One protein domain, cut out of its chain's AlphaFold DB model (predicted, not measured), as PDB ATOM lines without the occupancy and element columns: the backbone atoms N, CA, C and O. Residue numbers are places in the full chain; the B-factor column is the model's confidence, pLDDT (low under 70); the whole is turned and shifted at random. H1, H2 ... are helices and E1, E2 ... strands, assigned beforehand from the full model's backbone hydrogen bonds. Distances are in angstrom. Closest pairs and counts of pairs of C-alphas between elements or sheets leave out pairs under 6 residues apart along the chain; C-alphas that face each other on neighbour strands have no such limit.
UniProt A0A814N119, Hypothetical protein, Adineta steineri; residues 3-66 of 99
ATOM      1  N   LEU A   3      -2.787 -14.722 -33.659       52.56
ATOM      2  CA  LEU A   3      -3.899 -13.773 -33.726       52.56
ATOM      3  C   LEU A   3      -5.195 -14.418 -34.248       52.56
ATOM      4  O   LEU A   3      -6.259 -14.093 -33.750       52.56
ATOM      5  N   LEU A   4      -5.094 -15.387 -35.172       60.09
ATOM      6  CA  LEU A   4      -6.242 -16.044 -35.819       60.09
ATOM      7  C   LEU A   4      -7.111 -16.861 -34.843       60.09
ATOM      8  O   LEU A   4      -8.326 -16.916 -34.992       60.09
ATOM      9  N   LEU A   5      -6.493 -17.481 -33.832       59.16
ATOM     10  CA  LEU A   5      -7.197 -18.316 -32.854       59.16
ATOM     11  C   LEU A   5      -7.999 -17.469 -31.849       59.16
ATOM     12  O   LEU A   5      -9.107 -17.840 -31.474       59.16
ATOM     13  N   VAL A   6      -7.465 -16.307 -31.451       60.44
ATOM     14  CA  VAL A   6      -8.125 -15.388 -30.507       60.44
ATOM     15  C   VAL A   6      -9.324 -14.702 -31.163       60.44
ATOM     16  O   VAL A   6     -10.393 -14.650 -30.559       60.44
ATOM     17  N   THR A   7      -9.198 -14.241 -32.412       60.50
ATOM     18  CA  THR A   7     -10.339 -13.686 -33.159       60.50
ATOM     19  C   THR A   7     -11.413 -14.732 -33.447       60.50
ATOM     20  O   THR A   7     -12.589 -14.406 -33.317       60.50
ATOM     21  N   PHE A   8     -11.052 -15.983 -33.759       64.12
ATOM     22  CA  PHE A   8     -12.023 -17.069 -33.962       64.12
ATOM     23  C   PHE A   8     -12.809 -17.403 -32.683       64.12
ATOM     24  O   PHE A   8     -14.030 -17.529 -32.738       64.12
ATOM     25  N   CYS A   9     -12.145 -17.458 -31.520       59.69
ATOM     26  CA  CYS A   9     -12.827 -17.627 -30.232       59.69
ATOM     27  C   CYS A   9     -13.792 -16.471 -29.933       59.69
ATOM     28  O   CYS A   9     -14.931 -16.722 -29.555       59.69
ATOM     29  N   ILE A  10     -13.380 -15.214 -30.133       60.66
ATOM     30  CA  ILE A  10     -14.245 -14.043 -29.892       60.66
ATOM     31  C   ILE A  10     -15.450 -14.037 -30.851       60.66
ATOM     32  O   ILE A  10     -16.571 -13.784 -30.416       60.66
ATOM     33  N   LEU A  11     -15.252 -14.387 -32.127       58.88
ATOM     34  CA  LEU A  11     -16.334 -14.564 -33.106       58.88
ATOM     35  C   LEU A  11     -17.324 -15.664 -32.688       58.88
ATOM     36  O   LEU A  11     -18.529 -15.453 -32.781       58.88
ATOM     37  N   LEU A  12     -16.841 -16.798 -32.168       59.25
ATOM     38  CA  LEU A  12     -17.679 -17.868 -31.610       59.25
ATOM     39  C   LEU A  12     -18.482 -17.411 -30.384       59.25
ATOM     40  O   LEU A  12     -19.657 -17.753 -30.269       59.25
ATOM     41  N   PHE A  13     -17.892 -16.621 -29.483       57.53
ATOM     42  CA  PHE A  13     -18.607 -16.080 -28.320       57.53
ATOM     43  C   PHE A  13     -19.700 -15.077 -28.714       57.53
ATOM     44  O   PHE A  13     -20.783 -15.116 -28.136       57.53
ATOM     45  N   ILE A  14     -19.462 -14.232 -29.724       57.16
ATOM     46  CA  ILE A  14     -20.475 -13.301 -30.252       57.16
ATOM     47  C   ILE A  14     -21.581 -14.061 -31.008       57.16
ATOM     48  O   ILE A  14     -22.750 -13.704 -30.892       57.16
ATOM     49  N   TYR A  15     -21.245 -15.138 -31.730       58.12
ATOM     50  CA  TYR A  15     -22.229 -15.980 -32.429       58.12
ATOM     51  C   TYR A  15     -23.165 -16.724 -31.463       58.12
ATOM     52  O   TYR A  15     -24.341 -16.908 -31.758       58.12
ATOM     53  N   ASN A  16     -22.673 -17.091 -30.277       57.03
ATOM     54  CA  ASN A  16     -23.492 -17.643 -29.190       57.03
ATOM     55  C   ASN A  16     -24.248 -16.557 -28.391       57.03
ATOM     56  O   ASN A  16     -24.776 -16.848 -27.318       57.03
ATOM     57  N   GLY A  17     -24.308 -15.316 -28.897       55.72
ATOM     58  CA  GLY A  17     -25.094 -14.193 -28.378       55.72
ATOM     59  C   GLY A  17     -26.597 -14.437 -28.494       55.72
ATOM     60  O   GLY A  17     -27.305 -13.771 -29.247       55.72
ATOM     61  N   GLN A  18     -27.078 -15.429 -27.758       57.59
ATOM     62  CA  GLN A  18     -28.455 -15.861 -27.790       57.59
ATOM     63  C   GLN A  18     -29.315 -14.843 -27.040       57.59
ATOM     64  O   GLN A  18     -29.279 -14.745 -25.812       57.59
ATOM     65  N   SER A  19     -30.043 -14.026 -27.799       67.81
ATOM     66  CA  SER A  19     -30.979 -13.051 -27.252       67.81
ATOM     67  C   SER A  19     -32.173 -13.789 -26.655       67.81
ATOM     68  O   SER A  19     -32.907 -14.486 -27.351       67.81
ATOM     69  N   SER A  20     -32.348 -13.652 -25.341       78.00
ATOM     70  CA  SER A  20     -33.544 -14.152 -24.670       78.00
ATOM     71  C   SER A  20     -34.755 -13.318 -25.085       78.00
ATOM     72  O   SER A  20     -34.688 -12.087 -25.120       78.00
ATOM     73  N   LEU A  21     -35.862 -13.990 -25.387       88.25
ATOM     74  CA  LEU A  21     -37.155 -13.376 -25.645       88.25
ATOM     75  C   LEU A  21     -37.922 -13.288 -24.328       88.25
ATOM     76  O   LEU A  21     -38.141 -14.293 -23.646       88.25
ATOM     77  N   ILE A  22     -38.336 -12.073 -23.981       91.25
ATOM     78  CA  ILE A  22     -39.108 -11.788 -22.775       91.25
ATOM     79  C   ILE A  22     -40.402 -11.093 -23.187       91.25
ATOM     80  O   ILE A  22     -40.369 -10.111 -23.927       91.25
ATOM     81  N   ALA A  23     -41.529 -11.586 -22.685       92.62
ATOM     82  CA  ALA A  23     -42.827 -10.940 -22.824       92.62
ATOM     83  C   ALA A  23     -43.558 -10.918 -21.479       92.62
ATOM     84  O   ALA A  23     -43.386 -11.817 -20.655       92.62
ATOM     85  N   THR A  24     -44.393  -9.903 -21.271       93.00
ATOM     86  CA  THR A  24     -45.185  -9.740 -20.048       93.00
ATOM     87  C   THR A  24     -46.658  -9.641 -20.410       93.00
ATOM     88  O   THR A  24     -47.022  -8.865 -21.290       93.00
ATOM     89  N   ALA A  25     -47.505 -10.396 -19.712       90.94
ATOM     90  CA  ALA A  25     -48.953 -10.241 -19.755       90.94
ATOM     91  C   ALA A  25     -49.440  -9.687 -18.414       90.94
ATOM     92  O   ALA A  25     -49.198 -10.290 -17.367       90.94
ATOM     93  N   ASN A  26     -50.131  -8.551 -18.455       88.81
ATOM     94  CA  ASN A  26     -50.812  -7.984 -17.298       88.81
ATOM     95  C   ASN A  26     -52.293  -8.350 -17.397       88.81
ATOM     96  O   ASN A  26     -52.966  -7.949 -18.343       88.81
ATOM     97  N   LEU A  27     -52.771  -9.148 -16.448       87.81
ATOM     98  CA  LEU A  27     -54.161  -9.562 -16.342       87.81
ATOM     99  C   LEU A  27     -54.918  -8.494 -15.556       87.81
ATOM    100  O   LEU A  27     -54.499  -8.111 -14.460       87.81
ATOM    101  N   HIS A  28     -56.026  -8.025 -16.122       82.50
ATOM    102  CA  HIS A  28     -56.898  -7.034 -15.508       82.50
ATOM    103  C   HIS A  28     -58.325  -7.570 -15.383       82.50
ATOM    104  O   HIS A  28     -58.724  -8.490 -16.096       82.50
ATOM    105  N   VAL A  29     -59.084  -6.955 -14.480       75.31
ATOM    106  CA  VAL A  29     -60.507  -7.228 -14.270       75.31
ATOM    107  C   VAL A  29     -61.296  -6.756 -15.488       75.31
ATOM    108  O   VAL A  29     -61.274  -5.575 -15.825       75.31
ATOM    109  N   ASP A  30     -62.041  -7.667 -16.102       74.44
ATOM    110  CA  ASP A  30     -63.249  -7.306 -16.846       74.44
ATOM    111  C   ASP A  30     -64.433  -7.361 -15.869       74.44
ATOM    112  O   ASP A  30     -64.388  -8.036 -14.840       74.44
ATOM    113  N   SER A  31     -65.517  -6.682 -16.217       62.97
ATOM    114  CA  SER A  31     -66.826  -6.635 -15.562       62.97
ATOM    115  C   SER A  31     -67.369  -7.970 -15.006       62.97
ATOM    116  O   SER A  31     -68.256  -7.942 -14.154       62.97
ATOM    117  N   ALA A  32     -66.835  -9.123 -15.431       61.06
ATOM    118  CA  ALA A  32     -67.229 -10.465 -14.998       61.06
ATOM    119  C   ALA A  32     -66.179 -11.257 -14.174       61.06
ATOM    120  O   ALA A  32     -66.528 -12.317 -13.649       61.06
ATOM    121  N   ALA A  33     -64.921 -10.813 -14.043       64.75
ATOM    122  CA  ALA A  33     -63.841 -11.614 -13.443       64.75
ATOM    123  C   ALA A  33     -62.920 -10.806 -12.516       64.75
ATOM    124  O   ALA A  33     -62.444  -9.746 -12.884       64.75
ATOM    125  N   ILE A  34     -62.599 -11.350 -11.338       69.81
ATOM    126  CA  ILE A  34     -61.839 -10.657 -10.272       69.81
ATOM    127  C   ILE A  34     -60.319 -10.923 -10.316       69.81
ATOM    128  O   ILE A  34     -59.601 -10.553  -9.391       69.81
ATOM    129  N   GLY A  35     -59.829 -11.600 -11.359       79.31
ATOM    130  CA  GLY A  35     -58.427 -11.996 -11.475       79.31
ATOM    131  C   GLY A  35     -57.533 -10.839 -11.916       79.31
ATOM    132  O   GLY A  35     -57.688 -10.340 -13.026       79.31
ATOM    133  N   ILE A  36     -56.573 -10.450 -11.078       87.75
ATOM    134  CA  ILE A  36     -55.528  -9.471 -11.420       87.75
ATOM    135  C   ILE A  36     -54.180 -10.151 -11.259       87.75
ATOM    136  O   ILE A  36     -53.965 -10.893 -10.303       87.75
ATOM    137  N   GLY A  37     -53.255  -9.903 -12.176       90.88
ATOM    138  CA  GLY A  37     -51.938 -10.503 -12.062       90.88
ATOM    139  C   GLY A  37     -50.966 -10.068 -13.136       90.88
ATOM    140  O   GLY A  37     -51.322  -9.387 -14.095       90.88
ATOM    141  N   THR A  38     -49.731 -10.522 -12.991       93.12
ATOM    142  CA  THR A  38     -48.681 -10.319 -13.985       93.12
ATOM    143  C   THR A  38     -47.992 -11.644 -14.239       93.12
ATOM    144  O   THR A  38     -47.545 -12.307 -13.301       93.12
ATOM    145  N   LEU A  39     -47.885 -12.011 -15.513       94.56
ATOM    146  CA  LEU A  39     -47.177 -13.194 -15.981       94.56
ATOM    147  C   LEU A  39     -46.008 -12.789 -16.873       94.56
ATOM    148  O   LEU A  39     -46.156 -11.995 -17.798       94.56
ATOM    149  N   LEU A  40     -44.853 -13.381 -16.606       95.44
ATOM    150  CA  LEU A  40     -43.632 -13.281 -17.382       95.44
ATOM    151  C   LEU A  40     -43.465 -14.545 -18.223       95.44
ATOM    152  O   LEU A  40     -43.441 -15.655 -17.691       95.44
ATOM    153  N   PHE A  41     -43.275 -14.355 -19.520       95.62
ATOM    154  CA  PHE A  41     -42.907 -15.382 -20.481       95.62
ATOM    155  C   PHE A  41     -41.436 -15.186 -20.824       95.62
ATOM    156  O   PHE A  41     -41.027 -14.105 -21.242       95.62
ATOM    157  N   HIS A  42     -40.641 -16.231 -20.643       95.06
ATOM    158  CA  HIS A  42     -39.218 -16.220 -20.944       95.06
ATOM    159  C   HIS A  42     -38.872 -17.395 -21.852       95.06
ATOM    160  O   HIS A  42     -39.094 -18.554 -21.490       95.06
ATOM    161  N   GLN A  43     -38.267 -17.107 -23.000       94.81
ATOM    162  CA  GLN A  43     -37.807 -18.103 -23.957       94.81
ATOM    163  C   GLN A  43     -36.351 -17.815 -24.319       94.81
ATOM    164  O   GLN A  43     -36.023 -16.728 -24.779       94.81
ATOM    165  N   ARG A  44     -35.456 -18.785 -24.105       91.44
ATOM    166  CA  ARG A  44     -34.012 -18.567 -24.304       91.44
ATOM    167  C   ARG A  44     -33.648 -18.280 -25.767       91.44
ATOM    168  O   ARG A  44     -32.694 -17.557 -26.015       91.44
ATOM    169  N   ASP A  45     -34.359 -18.905 -26.698       88.50
ATOM    170  CA  ASP A  45     -34.228 -18.777 -28.151       88.50
ATOM    171  C   ASP A  45     -35.471 -19.368 -28.831       88.50
ATOM    172  O   ASP A  45     -36.282 -20.015 -28.169       88.50
ATOM    173  N   ALA A  46     -35.594 -19.196 -30.149       87.75
ATOM    174  CA  ALA A  46     -36.753 -19.635 -30.930       87.75
ATOM    175  C   ALA A  46     -37.071 -21.145 -30.844       87.75
ATOM    176  O   ALA A  46     -38.215 -21.531 -31.077       87.75
ATOM    177  N   ASN A  47     -36.095 -21.991 -30.502       89.50
ATOM    178  CA  ASN A  47     -36.246 -23.446 -30.410       89.50
ATOM    179  C   ASN A  47     -36.359 -23.948 -28.960       89.50
ATOM    180  O   ASN A  47     -36.630 -25.128 -28.731       89.50
ATOM    181  N   SER A  48     -36.144 -23.081 -27.970       91.81
ATOM    182  CA  SER A  48     -36.250 -23.425 -26.553       91.81
ATOM    183  C   SER A  48     -37.709 -23.384 -26.064       91.81
ATOM    184  O   SER A  48     -38.495 -22.570 -26.548       91.81
ATOM    185  N   PRO A  49     -38.093 -24.192 -25.056       94.06
ATOM    186  CA  PRO A  49     -39.398 -24.069 -24.408       94.06
ATOM    187  C   PRO A  49     -39.607 -22.694 -23.759       94.06
ATOM    188  O   PRO A  49     -38.657 -22.066 -23.281       94.06
ATOM    189  N   VAL A  50     -40.865 -22.258 -23.684       94.38
ATOM    190  CA  VAL A  50     -41.259 -21.044 -22.957       94.38
ATOM    191  C   VAL A  50     -41.464 -21.380 -21.483       94.38
ATOM    192  O   VAL A  50     -42.225 -22.285 -21.143       94.38
ATOM    193  N   ARG A  51     -40.810 -20.630 -20.595       94.94
ATOM    194  CA  ARG A  51     -41.073 -20.658 -19.155       94.94
ATOM    195  C   ARG A  51     -42.028 -19.529 -18.794       94.94
ATOM    196  O   ARG A  51     -41.765 -18.382 -19.143       94.94
ATOM    197  N   ILE A  52     -43.084 -19.857 -18.057       95.06
ATOM    198  CA  ILE A  52     -44.092 -18.900 -17.592       95.06
ATOM    199  C   ILE A  52     -44.008 -18.815 -16.070       95.06
ATOM    200  O   ILE A  52     -43.983 -19.844 -15.395       95.06
ATOM    201  N   VAL A  53     -43.918 -17.602 -15.530       95.31
ATOM    202  CA  VAL A  53     -43.909 -17.348 -14.083       95.31
ATOM    203  C   VAL A  53     -44.727 -16.113 -13.788       95.31
ATOM    204  O   VAL A  53     -44.609 -15.121 -14.494       95.31
ATOM    205  N   GLY A  54     -45.489 -16.129 -12.706       93.06
ATOM    206  CA  GLY A  54     -46.123 -14.919 -12.224       93.06
ATOM    207  C   GLY A  54     -47.042 -15.171 -11.049       93.06
ATOM    208  O   GLY A  54     -47.037 -16.256 -10.467       93.06
ATOM    209  N   LEU A  55     -47.802 -14.138 -10.709       93.44
ATOM    210  CA  LEU A  55     -48.747 -14.122  -9.599       93.44
ATOM    211  C   LEU A  55     -50.103 -13.665 -10.130       93.44
ATOM    212  O   LEU A  55     -50.168 -12.714 -10.912       93.44
ATOM    213  N   ILE A  56     -51.158 -14.365  -9.718       91.62
ATOM    214  CA  ILE A  56     -52.548 -14.023 -10.014       91.62
ATOM    215  C   ILE A  56     -53.311 -14.066  -8.692       91.62
ATOM    216  O   ILE A  56     -53.347 -15.106  -8.035       91.62
ATOM    217  N   ASP A  57     -53.932 -12.949  -8.340       90.25
ATOM    218  CA  ASP A  57     -54.741 -12.774  -7.140       90.25
ATOM    219  C   ASP A  57     -56.227 -12.628  -7.496       90.25
ATOM    220  O   ASP A  57     -56.599 -12.398  -8.647       90.25
ATOM    221  N   GLY A  58     -57.100 -12.785  -6.496       89.25
ATOM    222  CA  GLY A  58     -58.552 -12.602  -6.650       89.25
ATOM    223  C   GLY A  58     -59.300 -13.795  -7.259       89.25
ATOM    224  O   GLY A  58     -60.523 -13.753  -7.399       89.25
ATOM    225  N   LEU A  59     -58.598 -14.887  -7.578       87.81
ATOM    226  CA  LEU A  59     -59.222 -16.132  -8.022       87.81
ATOM    227  C   LEU A  59     -60.045 -16.771  -6.896       87.81
ATOM    228  O   LEU A  59     -59.644 -16.799  -5.731       87.81
ATOM    229  N   LYS A  60     -61.199 -17.340  -7.256       88.88
ATOM    230  CA  LYS A  60     -62.056 -18.054  -6.304       88.88
ATOM    231  C   LYS A  60     -61.299 -19.255  -5.727       88.88
ATOM    232  O   LYS A  60     -60.868 -20.139  -6.472       88.88
ATOM    233  N   SER A  61     -61.171 -19.299  -4.403       89.44
ATOM    234  CA  SER A  61     -60.514 -20.406  -3.704       89.44
ATOM    235  C   SER A  61     -61.237 -21.737  -3.936       89.44
ATOM    236  O   SER A  61     -62.436 -21.774  -4.220       89.44
ATOM    237  N   ASN A  62     -60.495 -22.842  -3.815       89.81
ATOM    238  CA  ASN A  62     -61.003 -24.211  -3.971       89.81
ATOM    239  C   ASN A  62     -61.686 -24.485  -5.325       89.81
ATOM    240  O   ASN A  62     -62.583 -25.321  -5.415       89.81
ATOM    241  N   THR A  63     -61.276 -23.779  -6.381       88.56
ATOM    242  CA  THR A  63     -61.744 -24.014  -7.752       88.56
ATOM    243  C   THR A  63     -60.564 -24.070  -8.716       88.56
ATOM    244  O   THR A  63     -59.490 -23.546  -8.419       88.56
ATOM    245  N   VAL A  64     -60.757 -24.739  -9.853       88.50
ATOM    246  CA  VAL A  64     -59.776 -24.794 -10.943       88.50
ATOM    247  C   VAL A  64     -60.122 -23.706 -11.949       88.50
ATOM    248  O   VAL A  64     -61.276 -23.591 -12.363       88.50
ATOM    249  N   HIS A  65     -59.117 -22.934 -12.350       86.50
ATOM    250  CA  HIS A  65     -59.244 -21.875 -13.348       86.50
ATOM    251  C   HIS A  65     -58.456 -22.289 -14.584       86.50
ATOM    252  O   HIS A  65     -57.277 -22.619 -14.476       86.50
ATOM    253  N   GLY A  66     -59.109 -22.317 -15.745       87.50
ATOM    254  CA  GLY A  66     -58.428 -22.618 -17.002       87.50
ATOM    255  C   GLY A  66     -57.510 -21.470 -17.417       87.50
ATOM    256  O   GLY A  66     -57.871 -20.306 -17.253       87.50
TER     257      GLY A  66
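This is residues 3 to 66 of the 99 residues of the protein "Hypothetical protein" of Adineta steineri (UniProt A0A814N119). A narrow sheet of three antiparallel strands, E1, E2 and E3, makes the body, and one helix, H1, sticks out far beyond it as an arm, with residues 3 to 17 standing free. The short tail of residues 61 to 66 also sticks out, and both faces of the sheet are bare of any named helix. The printed part has 64 residues with one named helix and three named strands, in the order H1, E1, E2, E3, and its class is mixed, helices and strands. The whole is extended, with a radius of gyration of the C-alphas of 20.2 A and spans of 65 by 20 by 15 A.

The sheet has the order E1, E2, E3, a meander, each strand the antiparallel neighbour of the one before. E1, residues 21 to 27, and E2, residues 36 to 43, form a hairpin at 167 degrees between their directions; N 25 and O 39 are within hydrogen-bond range at 2.8 A. E2 and E3, residues 50 to 57, form a hairpin at 170 degrees, with N 40 and O 53 at 2.7 A. H1, residues 3 to 15, is not on the sheet and is apart from E2 and E3. In H1 every O i to N i+4 pair is within hydrogen-bond range.

E2 is 23.4 A long, E3 22.4 A, E1 19.8 A and H1 18.5 A from first to last C-alpha. H1 begins at C-alpha 3 (-3.899, -13.773, -33.726), and E3 ends at C-alpha 57 (-54.741, -12.774, -7.140).

The two C-alphas farthest apart, those of Leu 3 and Ala 32, are 66.1 A apart. The body without the free stretches spans 40 by 15 by 12 A. The printed part has no cut; the link from H1 to E1 is tight, and the other two are short. The mean pLDDT of the printed part is 80.0, with residues 3 to 19 and 31 to 34 under 70.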